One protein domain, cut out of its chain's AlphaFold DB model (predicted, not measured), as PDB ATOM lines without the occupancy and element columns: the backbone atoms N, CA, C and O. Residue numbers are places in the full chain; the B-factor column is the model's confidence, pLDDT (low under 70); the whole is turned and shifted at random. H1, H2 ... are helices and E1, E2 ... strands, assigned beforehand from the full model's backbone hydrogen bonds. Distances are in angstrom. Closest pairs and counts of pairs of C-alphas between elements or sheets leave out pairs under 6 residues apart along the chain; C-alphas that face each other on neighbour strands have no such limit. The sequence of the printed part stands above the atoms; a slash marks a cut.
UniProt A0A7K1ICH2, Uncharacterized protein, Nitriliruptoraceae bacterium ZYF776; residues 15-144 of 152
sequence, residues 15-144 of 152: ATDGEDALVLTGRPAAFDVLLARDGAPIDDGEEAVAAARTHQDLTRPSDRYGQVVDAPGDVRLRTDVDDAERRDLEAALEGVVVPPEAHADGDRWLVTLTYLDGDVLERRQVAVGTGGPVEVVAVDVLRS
ATOM      1  N   ALA A  15      24.335  27.091 -10.960       87.56
ATOM      2  CA  ALA A  15      22.919  26.748 -11.009       87.56
ATOM      3  C   ALA A  15      22.242  27.132  -9.689       87.56
ATOM      4  O   ALA A  15      22.852  27.032  -8.624       87.56
ATOM      5  N   THR A  16      20.985  27.568  -9.751       85.12
ATOM      6  CA  THR A  16      20.185  27.907  -8.570       85.12
ATOM      7  C   THR A  16      18.733  27.492  -8.767       85.12
ATOM      8  O   THR A  16      18.186  27.657  -9.854       85.12
ATOM      9  N   ASP A  17      18.119  26.966  -7.709       79.12
ATOM     10  CA  ASP A  17      16.689  26.636  -7.623       79.12
ATOM     11  C   ASP A  17      15.925  27.624  -6.716       79.12
ATOM     12  O   ASP A  17      14.754  27.427  -6.398       79.12
ATOM     13  N   GLY A  18      16.583  28.720  -6.320       79.06
ATOM     14  CA  GLY A  18      16.043  29.752  -5.434       79.06
ATOM     15  C   GLY A  18      16.276  29.498  -3.942       79.06
ATOM     16  O   GLY A  18      16.259  30.463  -3.175       79.06
ATOM     17  N   GLU A  19      16.548  28.258  -3.532       81.06
ATOM     18  CA  GLU A  19      16.888  27.902  -2.144       81.06
ATOM     19  C   GLU A  19      18.383  27.600  -1.995       81.06
ATOM     20  O   GLU A  19      19.007  28.023  -1.019       81.06
ATOM     21  N   ASP A  20      18.974  26.963  -3.006       84.69
ATOM     22  CA  ASP A  20      20.382  26.601  -3.067       84.69
ATOM     23  C   ASP A  20      21.090  27.217  -4.287       84.69
ATOM     24  O   ASP A  20      20.488  27.639  -5.284       84.69
ATOM     25  N   ALA A  21      22.422  27.233  -4.214       89.06
ATOM     26  CA  ALA A  21      23.299  27.535  -5.336       89.06
ATOM     27  C   ALA A  21      24.403  26.475  -5.457       89.06
ATOM     28  O   ALA A  21      25.099  26.167  -4.486       89.06
ATOM     29  N   LEU A  22      24.590  25.942  -6.665       90.00
ATOM     30  CA  LEU A  22      25.590  24.929  -6.994       90.00
ATOM     31  C   LEU A  22      26.578  25.491  -8.017       90.00
ATOM     32  O   LEU A  22      26.197  25.872  -9.119       90.00
ATOM     33  N   VAL A  23      27.863  25.523  -7.661       92.25
ATOM     34  CA  VAL A  23      28.938  25.849  -8.611       92.25
ATOM     35  C   VAL A  23      29.221  24.617  -9.467       92.25
ATOM     36  O   VAL A  23      29.563  23.569  -8.916       92.25
ATOM     37  N   LEU A  24      29.107  24.759 -10.787       92.44
ATOM     38  CA  LEU A  24      29.294  23.678 -11.760       92.44
ATOM     39  C   LEU A  24      30.715  23.650 -12.332       92.44
ATOM     40  O   LEU A  24      31.275  22.578 -12.544       92.44
ATOM     41  N   THR A  25      31.325  24.820 -12.531       92.19
ATOM     42  CA  THR A  25      32.671  24.957 -13.110       92.19
ATOM     43  C   THR A  25      33.711  24.169 -12.320       92.19
ATOM     44  O   THR A  25      33.866  24.356 -11.110       92.19
ATOM     45  N   GLY A  26      34.427  23.277 -13.009       90.06
ATOM     46  CA  GLY A  26      35.402  22.356 -12.418       90.06
ATOM     47  C   GLY A  26      34.797  21.289 -11.496       90.06
ATOM     48  O   GLY A  26      35.534  20.645 -10.748       90.06
ATOM     49  N   ARG A  27      33.468  21.124 -11.484       90.62
ATOM     50  CA  ARG A  27      32.729  20.248 -10.561       90.62
ATOM     51  C   ARG A  27      31.702  19.387 -11.313       90.62
ATOM     52  O   ARG A  27      30.503  19.600 -11.145       90.62
ATOM     53  N   PRO A  28      32.144  18.374 -12.080       90.69
ATOM     54  CA  PRO A  28      31.248  17.507 -12.852       90.69
ATOM     55  C   PRO A  28      30.163  16.839 -12.000       90.69
ATOM     56  O   PRO A  28      28.988  16.918 -12.331       90.69
ATOM     57  N   ALA A  29      30.511  16.341 -10.810       90.00
ATOM     58  CA  ALA A  29      29.533  15.740  -9.897       90.00
ATOM     59  C   ALA A  29      28.422  16.707  -9.425       90.00
ATOM     60  O   ALA A  29      27.370  16.262  -8.976       90.00
ATOM     61  N   ALA A  30      28.625  18.032  -9.493       89.88
ATOM     62  CA  ALA A  30      27.571  19.000  -9.169       89.88
ATOM     63  C   ALA A  30      26.513  19.097 -10.282       89.88
ATOM     64  O   ALA A  30      25.372  19.462 -10.002       89.88
ATOM     65  N   PHE A  31      26.877  18.747 -11.518       90.56
ATOM     66  CA  PHE A  31      25.946  18.665 -12.638       90.56
ATOM     67  C   PHE A  31      24.990  17.477 -12.488       90.56
ATOM     68  O   PHE A  31      23.794  17.638 -12.698       90.56
ATOM     69  N   ASP A  32      25.475  16.328 -12.008       88.88
ATOM     70  CA  ASP A  32      24.613  15.175 -11.708       88.88
ATOM     71  C   ASP A  32      23.568  15.517 -10.636       88.88
ATOM     72  O   ASP A  32      22.404  15.134 -10.732       88.88
ATOM     73  N   VAL A  33      23.965  16.290  -9.616       88.06
ATOM     74  CA  VAL A  33      23.041  16.787  -8.583       88.06
ATOM     75  C   VAL A  33      22.002  17.730  -9.186       88.06
ATOM     76  O   VAL A  33      20.838  17.665  -8.798       88.06
ATOM     77  N   LEU A  34      22.403  18.595 -10.122       87.50
ATOM     78  CA  LEU A  34      21.483  19.480 -10.831       87.50
ATOM     79  C   LEU A  34      20.449  18.679 -11.633       87.50
ATOM     80  O   LEU A  34      19.257  18.926 -11.476       87.50
ATOM     81  N   LEU A  35      20.884  17.697 -12.425       86.62
ATOM     82  CA  LEU A  35      19.977  16.854 -13.208       86.62
ATOM     83  C   LEU A  35      19.039  16.034 -12.314       86.62
ATOM     84  O   LEU A  35      17.837  15.975 -12.561       86.62
ATOM     85  N   ALA A  36      19.555  15.469 -11.221       86.69
ATOM     86  CA  ALA A  36      18.731  14.741 -10.260       86.69
ATOM     87  C   ALA A  36      17.673  15.631  -9.578       86.69
ATOM     88  O   ALA A  36      16.606  15.137  -9.213       86.69
ATOM     89  N   ARG A  37      17.960  16.928  -9.383       86.44
ATOM     90  CA  ARG A  37      17.011  17.909  -8.824       86.44
ATOM     91  C   ARG A  37      15.964  18.360  -9.835       86.44
ATOM     92  O   ARG A  37      14.820  18.554  -9.440       86.44
ATOM     93  N   ASP A  38      16.354  18.531 -11.095       84.62
ATOM     94  CA  ASP A  38      15.429  18.863 -12.182       84.62
ATOM     95  C   ASP A  38      14.403  17.738 -12.385       84.62
ATOM     96  O   ASP A  38      13.207  17.985 -12.536       84.62
ATOM     97  N   GLY A  39      14.854  16.481 -12.282       81.75
ATOM     98  CA  GLY A  39      13.987  15.304 -12.278       81.75
ATOM     99  C   GLY A  39      13.327  15.003 -13.626       81.75
ATOM    100  O   GLY A  39      12.528  14.064 -13.702       81.75
ATOM    101  N   ALA A  40      13.649  15.764 -14.676       82.56
ATOM    102  CA  ALA A  40      13.262  15.449 -16.039       82.56
ATOM    103  C   ALA A  40      14.074  14.238 -16.534       82.56
ATOM    104  O   ALA A  40      15.306  14.245 -16.436       82.56
ATOM    105  N   PRO A  41      13.412  13.177 -17.026       87.31
ATOM    106  CA  PRO A  41      14.116  12.057 -17.629       87.31
ATOM    107  C   PRO A  41      14.737  12.470 -18.968       87.31
ATOM    108  O   PRO A  41      14.237  13.367 -19.639       87.31
ATOM    109  N   ILE A  42      15.820  11.791 -19.345       90.44
ATOM    110  CA  ILE A  42      16.427  11.892 -20.679       90.44
ATOM    111  C   ILE A  42      15.888  10.732 -21.514       90.44
ATOM    112  O   ILE A  42      16.359   9.594 -21.389       90.44
ATOM    113  N   ASP A  43      14.880  11.016 -22.331       90.19
ATOM    114  CA  ASP A  43      14.052  10.006 -22.995       90.19
ATOM    115  C   ASP A  43      14.523   9.690 -24.420       90.19
ATOM    116  O   ASP A  43      14.232   8.610 -24.948       90.19
ATOM    117  N   ASP A  44      15.286  10.591 -25.041       94.25
ATOM    118  CA  ASP A  44      15.803  10.403 -26.391       94.25
ATOM    119  C   ASP A  44      17.275  10.815 -26.572       94.25
ATOM    120  O   ASP A  44      17.947  11.358 -25.691       94.25
ATOM    121  N   GLY A  45      17.809  10.478 -27.748       95.00
ATOM    122  CA  GLY A  45      19.204  10.734 -28.082       95.00
ATOM    123  C   GLY A  45      19.529  12.217 -28.274       95.00
ATOM    124  O   GLY A  45      20.678  12.604 -28.069       95.00
ATOM    125  N   GLU A  46      18.557  13.050 -28.651       95.56
ATOM    126  CA  GLU A  46      18.761  14.493 -28.809       95.56
ATOM    127  C   GLU A  46      18.934  15.149 -27.436       95.56
ATOM    128  O   GLU A  46      19.898  15.891 -27.217       95.56
ATOM    129  N   GLU A  47      18.080  14.787 -26.480       94.44
ATOM    130  CA  GLU A  47      18.202  15.192 -25.079       94.44
ATOM    131  C   GLU A  47      19.518  14.703 -24.463       94.44
ATOM    132  O   GLU A  47      20.204  15.463 -23.774       94.44
ATOM    133  N   ALA A  48      19.938  13.470 -24.765       95.62
ATOM    134  CA  ALA A  48      21.215  12.940 -24.292       95.62
ATOM    135  C   ALA A  48      22.415  13.730 -24.840       95.62
ATOM    136  O   ALA A  48      23.340  14.056 -24.088       95.62
ATOM    137  N   VAL A  49      22.399  14.085 -26.130       96.69
ATOM    138  CA  VAL A  49      23.420  14.958 -26.732       96.69
ATOM    139  C   VAL A  49      23.422  16.328 -26.056       96.69
ATOM    140  O   VAL A  49      24.494  16.837 -25.721       96.69
ATOM    141  N   ALA A  50      22.250  16.925 -25.828       94.62
ATOM    142  CA  ALA A  50      22.132  18.221 -25.168       94.62
ATOM    143  C   ALA A  50      22.683  18.185 -23.731       94.62
ATOM    144  O   ALA A  50      23.457  19.068 -23.344       94.62
ATOM    145  N   ALA A  51      22.362  17.139 -22.966       94.00
ATOM    146  CA  ALA A  51      22.871  16.932 -21.614       94.00
ATOM    147  C   ALA A  51      24.396  16.754 -21.602       94.00
ATOM    148  O   ALA A  51      25.089  17.425 -20.835       94.00
ATOM    149  N   ALA A  52      24.941  15.922 -22.496       96.00
ATOM    150  CA  ALA A  52      26.382  15.716 -22.618       96.00
ATOM    151  C   ALA A  52      27.121  17.014 -22.983       96.00
ATOM    152  O   ALA A  52      28.122  17.345 -22.350       96.00
ATOM    153  N   ARG A  53      26.618  17.782 -23.961       95.69
ATOM    154  CA  ARG A  53      27.183  19.090 -24.341       95.69
ATOM    155  C   ARG A  53      27.203  20.055 -23.164       95.69
ATOM    156  O   ARG A  53      28.244  20.631 -22.857       95.69
ATOM    157  N   THR A  54      26.063  20.190 -22.493       93.62
ATOM    158  CA  THR A  54      25.904  21.095 -21.352       93.62
ATOM    159  C   THR A  54      26.832  20.692 -20.209       93.62
ATOM    160  O   THR A  54      27.497  21.544 -19.628       93.62
ATOM    161  N   HIS A  55      26.961  19.392 -19.935       94.62
ATOM    162  CA  HIS A  55      27.924  18.892 -18.963       94.62
ATOM    163  C   HIS A  55      29.358  19.308 -19.329       94.62
ATOM    164  O   HIS A  55      30.065  19.856 -18.485       94.62
ATOM    165  N   GLN A  56      29.803  19.084 -20.573       94.44
ATOM    166  CA  GLN A  56      31.168  19.440 -20.992       94.44
ATOM    167  C   GLN A  56      31.451  20.945 -20.896       94.44
ATOM    168  O   GLN A  56      32.567  21.327 -20.549       94.44
ATOM    169  N   ASP A  57      30.466  21.790 -21.192       91.44
ATOM    170  CA  ASP A  57      30.619  23.246 -21.144       91.44
ATOM    171  C   ASP A  57      30.605  23.786 -19.704       91.44
ATOM    172  O   ASP A  57      31.514  24.502 -19.275       91.44
ATOM    173  N   LEU A  58      29.611  23.384 -18.906       91.44
ATOM    174  CA  LEU A  58      29.408  23.951 -17.573       91.44
ATOM    175  C   LEU A  58      30.408  23.431 -16.541       91.44
ATOM    176  O   LEU A  58      30.707  24.143 -15.579       91.44
ATOM    177  N   THR A  59      30.927  22.215 -16.728       92.88
ATOM    178  CA  THR A  59      31.805  21.549 -15.751       92.88
ATOM    179  C   THR A  59      33.290  21.696 -16.055       92.88
ATOM    180  O   THR A  59      34.122  21.360 -15.206       92.88
ATOM    181  N   ARG A  60      33.640  22.263 -17.216       91.12
ATOM    182  CA  ARG A  60      35.024  22.556 -17.593       91.12
ATOM    183  C   ARG A  60      35.707  23.427 -16.528       91.12
ATOM    184  O   ARG A  60      35.078  24.346 -15.995       91.12
ATOM    185  N   PRO A  61      36.987  23.180 -16.207       88.38
ATOM    186  CA  PRO A  61      37.786  24.118 -15.429       88.38
ATOM    187  C   PRO A  61      37.833  25.506 -16.086       88.38
ATOM    188  O   PRO A  61      37.902  25.627 -17.309       88.38
ATOM    189  N   SER A  62      37.795  26.569 -15.283       85.88
ATOM    190  CA  SER A  62      37.804  27.953 -15.782       85.88
ATOM    191  C   SER A  62      39.161  28.408 -16.321       85.88
ATOM    192  O   SER A  62      39.223  29.385 -17.060       85.88
ATOM    193  N   ASP A  63      40.237  27.713 -15.961       83.69
ATOM    194  CA  ASP A  63      41.608  27.951 -16.417       83.69
ATOM    195  C   ASP A  63      41.935  27.238 -17.738       83.69
ATOM    196  O   ASP A  63      43.046  27.373 -18.252       83.69
ATOM    197  N   ARG A  64      40.980  26.488 -18.299       80.88
ATOM    198  CA  ARG A  64      41.128  25.788 -19.574       80.88
ATOM    199  C   ARG A  64      40.087  26.253 -20.568       80.88
ATOM    200  O   ARG A  64      38.912  26.407 -20.239       80.88
ATOM    201  N   TYR A  65      40.524  26.448 -21.805       86.12
ATOM    202  CA  TYR A  65      39.618  26.576 -22.931       86.12
ATOM    203  C   TYR A  65      39.155  25.186 -23.355       86.12
ATOM    204  O   TYR A  65      39.968  24.271 -23.428       86.12
ATOM    205  N   GLY A  66      37.872  25.023 -23.666       90.81
ATOM    206  CA  GLY A  66      37.441  23.783 -24.287       90.81
ATOM    207  C   GLY A  66      36.002  23.773 -24.768       90.81
ATOM    208  O   GLY A  66      35.106  24.217 -24.065       90.81
ATOM    209  N   GLN A  67      35.749  23.289 -25.969       93.38
ATOM    210  CA  GLN A  67      34.424  23.374 -26.579       93.38
ATOM    211  C   GLN A  67      34.057  22.077 -27.278       93.38
ATOM    212  O   GLN A  67      34.919  21.381 -27.812       93.38
ATOM    213  N   VAL A  68      32.760  21.783 -27.316       95.94
ATOM    214  CA  VAL A  68      32.237  20.781 -28.247       95.94
ATOM    215  C   VAL A  68      32.317  21.361 -29.660       95.94
ATOM    216  O   VAL A  68      31.991  22.527 -29.869       95.94
ATOM    217  N   VAL A  69      32.782  20.552 -30.605       96.06
ATOM    218  CA  VAL A  69      32.991  20.913 -32.010       96.06
ATOM    219  C   VAL A  69      31.977  20.136 -32.848       96.06
ATOM    220  O   VAL A  69      32.002  18.905 -32.851       96.06
ATOM    221  N   ASP A  70      31.099  20.845 -33.557       94.19
ATOM    222  CA  ASP A  70      30.059  20.249 -34.406       94.19
ATOM    223  C   ASP A  70      30.506  20.140 -35.862       94.19
ATOM    224  O   ASP A  70      30.136  19.205 -36.577       94.19
ATOM    225  N   ALA A  71      31.315  21.101 -36.295       94.81
ATOM    226  CA  ALA A  71      31.857  21.185 -37.633       94.81
ATOM    227  C   ALA A  71      33.336  21.602 -37.598       94.81
ATOM    228  O   ALA A  71      33.768  22.303 -36.682       94.81
ATOM    229  N   PRO A  72      34.126  21.246 -38.630       93.44
ATOM    230  CA  PRO A  72      35.524  21.671 -38.746       93.44
ATOM    231  C   PRO A  72      35.726  23.182 -38.563       93.44
ATOM    232  O   PRO A  72      36.692  23.605 -37.936       93.44
ATOM    233  N   GLY A  73      34.779  23.991 -39.053       92.44
ATOM    234  CA  GLY A  73      34.811  25.453 -38.951       92.44
ATOM    235  C   GLY A  73      34.647  26.019 -37.535       92.44
ATOM    236  O   GLY A  73      34.927  27.201 -37.333       92.44
ATOM    237  N   ASP A  74      34.239  25.210 -36.553       93.31
ATOM    238  CA  ASP A  74      34.157  25.644 -35.151       93.31
ATOM    239  C   ASP A  74      35.551  25.734 -34.506       93.31
ATOM    240  O   ASP A  74      35.756  26.470 -33.534       93.31
ATOM    241  N   VAL A  75      36.541  25.024 -35.065       93.62
ATOM    242  CA  VAL A  75      37.944  25.107 -34.649       93.62
ATOM    243  C   VAL A  75      38.576  26.353 -35.260       93.62
ATOM    244  O   VAL A  75      38.981  26.390 -36.422       93.62
ATOM    245  N   ARG A  76      38.692  27.407 -34.452       93.00
ATOM    246  CA  ARG A  76      39.318  28.661 -34.879       93.00
ATOM    247  C   ARG A  76      40.838  28.534 -34.869       93.00
ATOM    248  O   ARG A  76      41.465  28.642 -33.820       93.00
ATOM    249  N   LEU A  77      41.428  28.350 -36.044       93.25
ATOM    250  CA  LEU A  77      42.881  28.396 -36.221       93.25
ATOM    251  C   LEU A  77      43.410  29.830 -36.054       93.25
ATOM    252  O   LEU A  77      42.730  30.801 -36.401       93.25
ATOM    253  N   ARG A  78      44.646  29.971 -35.567       93.31
ATOM    254  CA  ARG A  78      45.354  31.248 -35.444       93.31
ATOM    255  C   ARG A  78      45.452  31.951 -36.795       93.31
ATOM    256  O   ARG A  78      45.442  31.334 -37.862       93.31
ATOM    257  N   THR A  79      45.548  33.274 -36.753       91.44
ATOM    258  CA  THR A  79      45.586  34.123 -37.951       91.44
ATOM    259  C   THR A  79      46.939  34.129 -38.655       91.44
ATOM    260  O   THR A  79      47.000  34.538 -39.808       91.44
ATOM    261  N   ASP A  80      48.007  33.688 -37.987       92.19
ATOM    262  CA  ASP A  80      49.369  33.632 -38.525       92.19
ATOM    263  C   ASP A  80      49.719  32.303 -39.213       92.19
ATOM    264  O   ASP A  80      50.809  32.180 -39.766       92.19
ATOM    265  N   VAL A  81      48.787  31.346 -39.224       93.62
ATOM    266  CA  VAL A  81      48.863  30.127 -40.041       93.62
ATOM    267  C   VAL A  81      48.734  30.503 -41.514       93.62
ATOM    268  O   VAL A  81      47.776  31.193 -41.892       93.62
ATOM    269  N   ASP A  82      49.675  30.044 -42.340       95.75
ATOM    270  CA  ASP A  82      49.672  30.328 -43.774       95.75
ATOM    271  C   ASP A  82      48.557  29.583 -44.534       95.75
ATOM    272  O   ASP A  82      47.950  28.634 -44.038       95.75
ATOM    273  N   ASP A  83      48.253  30.022 -45.758       95.06
ATOM    274  CA  ASP A  83      47.129  29.489 -46.540       95.06
ATOM    275  C   ASP A  83      47.300  28.022 -46.969       95.06
ATOM    276  O   ASP A  83      46.317  27.365 -47.321       95.06
ATOM    277  N   ALA A  84      48.530  27.508 -47.049       96.25
ATOM    278  CA  ALA A  84      48.765  26.107 -47.385       96.25
ATOM    279  C   ALA A  84      48.524  25.230 -46.156       96.25
ATOM    280  O   ALA A  84      47.716  24.307 -46.226       96.25
ATOM    281  N   GLU A  85      49.133  25.596 -45.032       95.25
ATOM    282  CA  GLU A  85      48.950  24.927 -43.748       95.25
ATOM    283  C   GLU A  85      47.484  24.957 -43.298       95.25
ATOM    284  O   GLU A  85      46.940  23.934 -42.885       95.25
ATOM    285  N   ARG A  86      46.797  26.097 -43.457       94.62
ATOM    286  CA  ARG A  86      45.370  26.232 -43.134       94.62
ATOM    287  C   ARG A  86      44.514  25.221 -43.889       94.62
ATOM    288  O   ARG A  86      43.697  24.550 -43.269       94.62
ATOM    289  N   ARG A  87      44.714  25.086 -45.203       94.75
ATOM    290  CA  ARG A  87      43.950  24.136 -46.028       94.75
ATOM    291  C   ARG A  87      44.224  22.689 -45.632       94.75
ATOM    292  O   ARG A  87      43.296  21.887 -45.608       94.75
ATOM    293  N   ASP A  88      45.472  22.363 -45.311       94.88
ATOM    294  CA  ASP A  88      45.841  21.019 -44.864       94.88
ATOM    295  C   ASP A  88      45.212  20.690 -43.497       94.88
ATOM    296  O   ASP A  88      44.708  19.582 -43.296       94.88
ATOM    297  N   LEU A  89      45.176  21.660 -42.576       94.81
ATOM    298  CA  LEU A  89      44.508  21.530 -41.278       94.81
ATOM    299  C   LEU A  89      42.989  21.407 -41.424       94.81
ATOM    300  O   LEU A  89      42.399  20.519 -40.816       94.81
ATOM    301  N   GLU A  90      42.361  22.245 -42.246       94.75
ATOM    302  CA  GLU A  90      40.922  22.181 -42.529       94.75
ATOM    303  C   GLU A  90      40.537  20.813 -43.111       94.75
ATOM    304  O   GLU A  90      39.642  20.155 -42.581       94.75
ATOM    305  N   ALA A  91      41.280  20.315 -44.104       95.06
ATOM    306  CA  ALA A  91      41.058  18.986 -44.675       95.06
ATOM    307  C   ALA A  91      41.277  17.858 -43.647       95.06
ATOM    308  O   ALA A  91      40.561  16.852 -43.642       95.06
ATOM    309  N   ALA A  92      42.259  18.005 -42.754       93.88
ATOM    310  CA  ALA A  92      42.482  17.048 -41.677       93.88
ATOM    311  C   ALA A  92      41.330  17.041 -40.658       93.88
ATOM    312  O   ALA A  92      40.952  15.963 -40.194       93.88
ATOM    313  N   LEU A  93      40.778  18.212 -40.325       95.44
ATOM    314  CA  LEU A  93      39.634  18.365 -39.426       95.44
ATOM    315  C   LEU A  93      38.354  17.790 -40.044       95.44
ATOM    316  O   LEU A  93      37.643  17.053 -39.365       95.44
ATOM    317  N   GLU A  94      38.104  18.033 -41.333       95.12
ATOM    318  CA  GLU A  94      36.991  17.432 -42.088       95.12
ATOM    319  C   GLU A  94      36.977  15.899 -42.008       95.12
ATOM    320  O   GLU A  94      35.912  15.285 -41.995       95.12
ATOM    321  N   GLY A  95      38.150  15.264 -41.918       93.19
ATOM    322  CA  GLY A  95      38.263  13.810 -41.814       93.19
ATOM    323  C   GLY A  95      37.984  13.224 -40.424       93.19
ATOM    324  O   GLY A  95      37.875  12.002 -40.307       93.19
ATOM    325  N   VAL A  96      37.918  14.043 -39.367       95.31
ATOM    326  CA  VAL A  96      37.850  13.552 -37.975       95.31
ATOM    327  C   VAL A  96      36.732  14.165 -37.137       95.31
ATOM    328  O   VAL A  96      36.248  13.493 -36.222       95.31
ATOM    329  N   VAL A  97      36.325  15.400 -37.438       95.81
ATOM    330  CA  VAL A  97      35.229  16.089 -36.757       95.81
ATOM    331  C   VAL A  97      33.915  15.525 -37.267       95.81
ATOM    332  O   VAL A  97      33.587  15.634 -38.449       95.81
ATOM    333  N   VAL A  98      33.159  14.934 -36.352       92.75
ATOM    334  CA  VAL A  98      31.804  14.450 -36.607       92.75
ATOM    335  C   VAL A  98      30.835  15.153 -35.660       92.75
ATOM    336  O   VAL A  98      31.208  15.391 -34.502       92.75
ATOM    337  N   PRO A  99      29.610  15.473 -36.120       92.75
ATOM    338  CA  PRO A  99      28.569  15.971 -35.241       92.75
ATOM    339  C   PRO A  99      28.318  14.993 -34.088       92.75
ATOM    340  O   PRO A  99      28.411  13.780 -34.293       92.75
ATOM    341  N   PRO A 100      27.972  15.493 -32.893       96.12
ATOM    342  CA  PRO A 100      27.612  14.639 -31.777       96.12
ATOM    343  C   PRO A 100      26.455  13.699 -32.105       96.12
ATOM    344  O   PRO A 100      25.446  14.110 -32.680       96.12
ATOM    345  N   GLU A 101      26.594  12.449 -31.690       97.00
ATOM    346  CA  GLU A 101      25.615  11.394 -31.922       97.00
ATOM    347  C   GLU A 101      25.385  10.591 -30.643       97.00
ATOM    348  O   GLU A 101      26.306  10.392 -29.853       97.00
ATOM    349  N   ALA A 102      24.154  10.127 -30.439       97.62
ATOM    350  CA  ALA A 102      23.784   9.289 -29.306       97.62
ATOM    351  C   ALA A 102      23.281   7.927 -29.774       97.62
ATOM    352  O   ALA A 102      22.542   7.806 -30.758       97.62
ATOM    353  N   HIS A 103      23.645   6.892 -29.027       96.56
ATOM    354  CA  HIS A 103      23.152   5.536 -29.210       96.56
ATOM    355  C   HIS A 103      22.639   4.990 -27.880       96.56
ATOM    356  O   HIS A 103      23.239   5.231 -26.833       96.56
ATOM    357  N   ALA A 104      21.538   4.246 -27.917       95.75
ATOM    358  CA  ALA A 104      21.032   3.569 -26.730       95.75
ATOM    359  C   ALA A 104      22.008   2.457 -26.299       95.75
ATOM    360  O   ALA A 104      22.441   1.648 -27.121       95.75
ATOM    361  N   ASP A 105      22.324   2.412 -25.007       94.19
ATOM    362  CA  ASP A 105      23.246   1.469 -24.368       94.19
ATOM    363  C   ASP A 105      22.612   0.948 -23.067       94.19
ATOM    364  O   ASP A 105      22.930   1.390 -21.966       94.19
ATOM    365  N   GLY A 106      21.639   0.041 -23.187       90.94
ATOM    366  CA  GLY A 106      20.852  -0.425 -22.041       90.94
ATOM    367  C   GLY A 106      19.951   0.680 -21.479       90.94
ATOM    368  O   GLY A 106      19.144   1.238 -22.216       90.94
ATOM    369  N   ASP A 107      20.097   0.995 -20.189       89.94
ATOM    370  CA  ASP A 107      19.296   2.011 -19.475       89.94
ATOM    371  C   ASP A 107      19.906   3.430 -19.542       89.94
ATOM    372  O   ASP A 107      19.570   4.317 -18.748       89.94
ATOM    373  N   ARG A 108      20.857   3.637 -20.457       94.69
ATOM    374  CA  ARG A 108      21.571   4.900 -20.663       94.69
ATOM    375  C   ARG A 108      21.808   5.161 -22.148       94.69
ATOM    376  O   ARG A 108      21.639   4.281 -22.991       94.69
ATOM    377  N   TRP A 109      22.261   6.367 -22.447       97.12
ATOM    378  CA  TRP A 109      22.736   6.773 -23.761       97.12
ATOM    379  C   TRP A 109      24.259   6.842 -23.766       97.12
ATOM    380  O   TRP A 109      24.868   7.369 -22.836       97.12
ATOM    381  N   LEU A 110      24.879   6.327 -24.822       97.56
ATOM    382  CA  LEU A 110      26.283   6.558 -25.120       97.56
ATOM    383  C   LEU A 110      26.371   7.641 -26.193       97.56
ATOM    384  O   LEU A 110      25.957   7.431 -27.333       97.56
ATOM    385  N   VAL A 111      26.896   8.798 -25.811       98.00
ATOM    386  CA  VAL A 111      27.064   9.964 -26.676       98.00
ATOM    387  C   VAL A 111      28.509  10.041 -27.140       98.00
ATOM    388  O   VAL A 111      29.421  10.112 -26.321       98.00
ATOM    389  N   THR A 112      28.730  10.074 -28.447       98.12
ATOM    390  CA  THR A 112      30.033  10.399 -29.031       98.12
ATOM    391  C   THR A 112      30.031  11.869 -29.412       98.12
ATOM    392  O   THR A 112      29.133  12.320 -30.117       98.12
ATOM    393  N   LEU A 113      31.030  12.626 -28.963       97.50
ATOM    394  CA  LEU A 113      31.213  14.024 -29.352       97.50
ATOM    395  C   LEU A 113      32.677  14.328 -29.653       97.50
ATOM    396  O   LEU A 113      33.585  13.680 -29.125       97.50
ATOM    397  N   THR A 114      32.898  15.333 -30.493       97.94
ATOM    398  CA  THR A 114      34.226  15.907 -30.715       97.94
ATOM    399  C   THR A 114      34.411  17.079 -29.754       97.94
ATOM    400  O   THR A 114      33.549  17.952 -29.673       97.94
ATOM    401  N   TYR A 115      35.509  17.100 -29.003       96.75
ATOM    402  CA  TYR A 115      35.818  18.141 -28.026       96.75
ATOM    403  C   TYR A 115      37.216  18.692 -28.276       96.75
ATOM    404  O   TYR A 115      38.166  17.932 -28.422       96.75
ATOM    405  N   LEU A 116      37.350  20.008 -28.317       96.19
ATOM    406  CA  LEU A 116      38.637  20.687 -28.306       96.19
ATOM    407  C   LEU A 116      38.965  21.026 -26.850       96.19
ATOM    408  O   LEU A 116      38.223  21.803 -26.267       96.19
ATOM    409  N   ASP A 117      40.017  20.452 -26.264       94.19
ATOM    410  CA  ASP A 117      40.554  20.810 -24.938       94.19
ATOM    411  C   ASP A 117      41.889  21.535 -25.131       94.19
ATOM    412  O   ASP A 117      42.891  20.930 -25.511       94.19
ATOM    413  N   GLY A 118      41.896  22.855 -24.942       92.44
ATOM    414  CA  GLY A 118      43.022  23.699 -25.327       92.44
ATOM    415  C   GLY A 118      43.310  23.589 -26.827       92.44
ATOM    416  O   GLY A 118      42.509  24.031 -27.645       92.44
ATOM    417  N   ASP A 119      44.455  23.003 -27.164       94.19
ATOM    418  CA  ASP A 119      44.958  22.740 -28.517       94.19
ATOM    419  C   ASP A 119      44.853  21.261 -28.938       94.19
ATOM    420  O   ASP A 119      45.363  20.866 -29.992       94.19
ATOM    421  N   VAL A 120      44.176  20.431 -28.142       96.25
ATOM    422  CA  VAL A 120      44.004  18.999 -28.402       96.25
ATOM    423  C   VAL A 120      42.572  18.718 -28.832       96.25
ATOM    424  O   VAL A 120      41.620  19.033 -28.122       96.25
ATOM    425  N   LEU A 121      42.407  18.091 -29.994       97.31
ATOM    426  CA  LEU A 121      41.114  17.602 -30.454       97.31
ATOM    427  C   LEU A 121      40.922  16.153 -30.022       97.31
ATOM    428  O   LEU A 121      41.708  15.270 -30.371       97.31
ATOM    429  N   GLU A 122      39.826  15.907 -29.331       98.00
ATOM    430  CA  GLU A 122      39.475  14.627 -28.746       98.00
ATOM    431  C   GLU A 122      38.131  14.135 -29.280       98.00
ATOM    432  O   GLU A 122      37.207  14.908 -29.526       98.00
ATOM    433  N   ARG A 123      37.994  12.818 -29.389       98.12
ATOM    434  CA  ARG A 123      36.705  12.142 -29.427       98.12
ATOM    435  C   ARG A 123      36.404  11.668 -28.018       98.12
ATOM    436  O   ARG A 123      37.135  10.840 -27.478       98.12
ATOM    437  N   ARG A 124      35.333  12.182 -27.425       97.94
ATOM    438  CA  ARG A 124      34.866  11.756 -26.105       97.94
ATOM    439  C   ARG A 124      33.650  10.862 -26.263       97.94
ATOM    440  O   ARG A 124      32.735  11.189 -27.018       97.94
ATOM    441  N   GLN A 125      33.639   9.760 -25.526       97.75
ATOM    442  CA  GLN A 125      32.429   8.993 -25.274       97.75
ATOM    443  C   GLN A 125      31.899   9.379 -23.900       97.75
ATOM    444  O   GLN A 125      32.621   9.310 -22.905       97.75
ATOM    445  N   VAL A 126      30.641   9.797 -23.855       97.62
ATOM    446  CA  VAL A 126      29.965  10.276 -22.657       97.62
ATOM    447  C   VAL A 126      28.757   9.389 -22.407       97.62
ATOM    448  O   VAL A 126      27.867   9.289 -23.246       97.62
ATOM    449  N   ALA A 127      28.727   8.726 -21.260       96.75
ATOM    450  CA  ALA A 127      27.557   8.003 -20.802       96.75
ATOM    451  C   ALA A 127      26.587   8.980 -20.136       96.75
ATOM    452  O   ALA A 127      26.981   9.732 -19.249       96.75
ATOM    453  N   VAL A 128      25.325   8.942 -20.551       95.50
ATOM    454  CA  VAL A 128      24.245   9.777 -20.026       95.50
ATOM    455  C   VAL A 128      23.140   8.860 -19.522       95.50
ATOM    456  O   VAL A 128      22.445   8.212 -20.306       95.50
ATOM    457  N   GLY A 129      23.004   8.750 -18.204       92.25
ATOM    458  CA  GLY A 129      21.928   7.981 -17.592       92.25
ATOM    459  C   GLY A 129      20.579   8.682 -17.737       92.25
ATOM    460  O   GLY A 129      20.493   9.903 -17.636       92.25
ATOM    461  N   THR A 130      19.510   7.901 -17.882       82.00
ATOM    462  CA  THR A 130      18.115   8.386 -17.935       82.00
ATOM    463  C   THR A 130      17.704   9.222 -16.715       82.00
ATOM    464  O   THR A 130      16.830  10.072 -16.824       82.00
ATOM    465  N   GLY A 131      18.351   8.999 -15.563       72.56
ATOM    466  CA  GLY A 131      18.137   9.717 -14.299       72.56
ATOM    467  C   GLY A 131      19.269  10.669 -13.895       72.56
ATOM    468  O   GLY A 131      19.406  10.971 -12.711       72.56
ATOM    469  N   GLY A 132      20.109  11.090 -14.842       72.25
ATOM    470  CA  GLY A 132      20.993  12.236 -14.647       72.25
ATOM    471  C   GLY A 132      22.504  12.033 -14.466       72.25
ATOM    472  O   GLY A 132      23.185  13.044 -14.597       72.25
ATOM    473  N   PRO A 133      23.101  10.847 -14.206       87.75
ATOM    474  CA  PRO A 133      24.561  10.780 -14.157       87.75
ATOM    475  C   PRO A 133      25.145  10.970 -15.560       87.75
ATOM    476  O   PRO A 133      24.770  10.246 -16.490       87.75
ATOM    477  N   VAL A 134      26.071  11.920 -15.700       93.81
ATOM    478  CA  VAL A 134      26.811  12.173 -16.940       93.81
ATOM    479  C   VAL A 134      28.300  11.935 -16.705       93.81
ATOM    480  O   VAL A 134      28.942  12.615 -15.912       93.81
ATOM    481  N   GLU A 135      28.880  10.974 -17.419       94.19
ATOM    482  CA  GLU A 135      30.268  10.551 -17.213       94.19
ATOM    483  C   GLU A 135      31.025  10.465 -18.537       94.19
ATOM    484  O   GLU A 135      30.555   9.854 -19.494       94.19
ATOM    485  N   VAL A 136      32.239  11.019 -18.592       95.19
ATOM    486  CA  VAL A 136      33.167  10.754 -19.702       95.19
ATOM    487  C   VAL A 136      33.790   9.377 -19.491       95.19
ATOM    488  O   VAL A 136      34.596   9.197 -18.582       95.19
ATOM    489  N   VAL A 137      33.432   8.413 -20.336       96.50
ATOM    490  CA  VAL A 137      33.855   7.010 -20.194       96.50
ATOM    491  C   VAL A 137      35.064   6.652 -21.057       96.50
ATOM    492  O   VAL A 137      35.799   5.724 -20.723       96.50
ATOM    493  N   ALA A 138      35.292   7.381 -22.151       96.75
ATOM    494  CA  ALA A 138      36.476   7.217 -22.990       96.75
ATOM    495  C   ALA A 138      36.871   8.536 -23.657       96.75
ATOM    496  O   ALA A 138      36.019   9.380 -23.950       96.75
ATOM    497  N   VAL A 139      38.171   8.688 -23.908       97.69
ATOM    498  CA  VAL A 139      38.763   9.836 -24.600       97.69
ATOM    499  C   VAL A 139      39.817   9.317 -25.570       97.69
ATOM    500  O   VAL A 139      40.793   8.699 -25.145       97.69
ATOM    501  N   ASP A 140      39.633   9.598 -26.856       97.81
ATOM    502  CA  ASP A 140      40.604   9.315 -27.908       97.81
ATOM    503  C   ASP A 140      41.141  10.628 -28.479       97.81
ATOM    504  O   ASP A 140      40.376  11.466 -28.955       97.81
ATOM    505  N   VAL A 141      42.461  10.810 -28.488       97.81
ATOM    506  CA  VAL A 141      43.083  11.983 -29.120       97.81
ATOM    507  C   VAL A 141      43.044  11.819 -30.639       97.81
ATOM    508  O   VAL A 141      43.656  10.908 -31.196       97.81
ATOM    509  N   LEU A 142      42.340  12.722 -31.322       96.75
ATOM    510  CA  LEU A 142      42.245  12.765 -32.783       96.75
ATOM    511  C   LEU A 142      43.405  13.558 -33.395       96.75
ATOM    512  O   LEU A 142      43.938  13.183 -34.448       96.75
ATOM    513  N   ARG A 143      43.776  14.663 -32.734       95.69
ATOM    514  CA  ARG A 143      44.881  15.565 -33.086       95.69
ATOM    515  C   ARG A 143      45.400  16.282 -31.841       95.69
ATOM    516  O   ARG A 143      44.619  16.604 -30.953       95.69
ATOM    517  N   SER A 144      46.695  16.566 -31.815       95.81
ATOM    518  CA  SER A 144      47.347  17.424 -30.821       95.81
ATOM    519  C   SER A 144      47.962  18.645 -31.499       95.81
ATOM    520  O   SER A 144      48.084  18.666 -32.728       95.81
TER     521      SER A 144
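This is residues 15 to 144 of the 152 residues of an uncharacterized protein of Nitriliruptoraceae bacterium ZYF776 (UniProt A0A7K1ICH2). A strongly twisted antiparallel sheet curls round one helix, H2, with H1 and the small strand E1 at one end of the long axis and H3 out at the other. Strands E3 to E6 follow each other through hairpins, and the short E2 joins them beside E4. The printed part has 130 residues with three named helices and six named strands, in the order E1 H1 H2 E2 H3 E3 E4 E5 E6; the class is mixed, helices and strands. The whole is compact, with a radius of gyration of the C-alphas of 16.3 A, yet elongated, spanning 54 by 32 by 19 A.

Find C-alpha 21 at (23.299, 27.535, -5.336), where E1, residues 21 to 23, begins. H1 holds residues 28 to 38 and is 15.9 A long. At C-alpha 45, (19.204, 10.734, -28.082), H2 begins and runs 20.7 A to residue 59. E2 is residues 66 to 69, and H3, residues 83 to 94, is 16.4 A long. Next come E3, residues 101 to 105; E4, residues 108 to 117, 25.1 A; E5, residues 120 to 129, 26.9 A; and E6, residues 134 to 143, 24.5 A, ending at C-alpha 143, (44.881, 15.565, -33.086).

Look first at the branched sheet, where E3, E4, E5 and E6 form a meander, each strand the antiparallel neighbour of the one before. E4 bends by 62 degrees at residue 114; E3, beside residues 108 to 112, and E2, beside 114 to 117, lie on one side of it, E5 on the other side. Within hydrogen-bond range you find N 103 and O 110 for E3 and E4, 2.9 A; N 111 and O 126 for E4 and E5, 2.8 A; N 123 and O 140 for E5 and E6, 2.8 A; and N 67 and O 116 for the antiparallel E2 and E4, 2.9 A. E6 bends by 59 degrees at residue 137. The sheet curls round H2; the closest C-alphas of H2 and E4 are those of Val 49 and Val 111, 6.2 A apart. H2 touches H1 with residues 55 to 59 alone, closest at the C-alphas of Thr 59 and Pro 28, 5.0 A, at a steep tilt of 50 degrees, opposite ways. H1 only grazes the sheet with its residues 28 to 35. H3 is only just on the sheet, with 5 pairs of C-alphas within 10 A, and only grazes it with residues 92 to 93; H2 and H3 are apart. E1 pairs with no named strand, but its residues 21 to 22 pair antiparallel with residues 15 to 16. In H2 and H3 every O i to N i+4 pair is within hydrogen-bond range; in H1, 6 of 7 are.

The two C-alphas farthest apart, those of Glu 19 and Ala 84, are 55.4 A from each other. The printed part has no cut. The long link is residues 70 to 82, between E2 and H3. The mean pLDDT of the printed part is 92.4, and no printed residue is under 70.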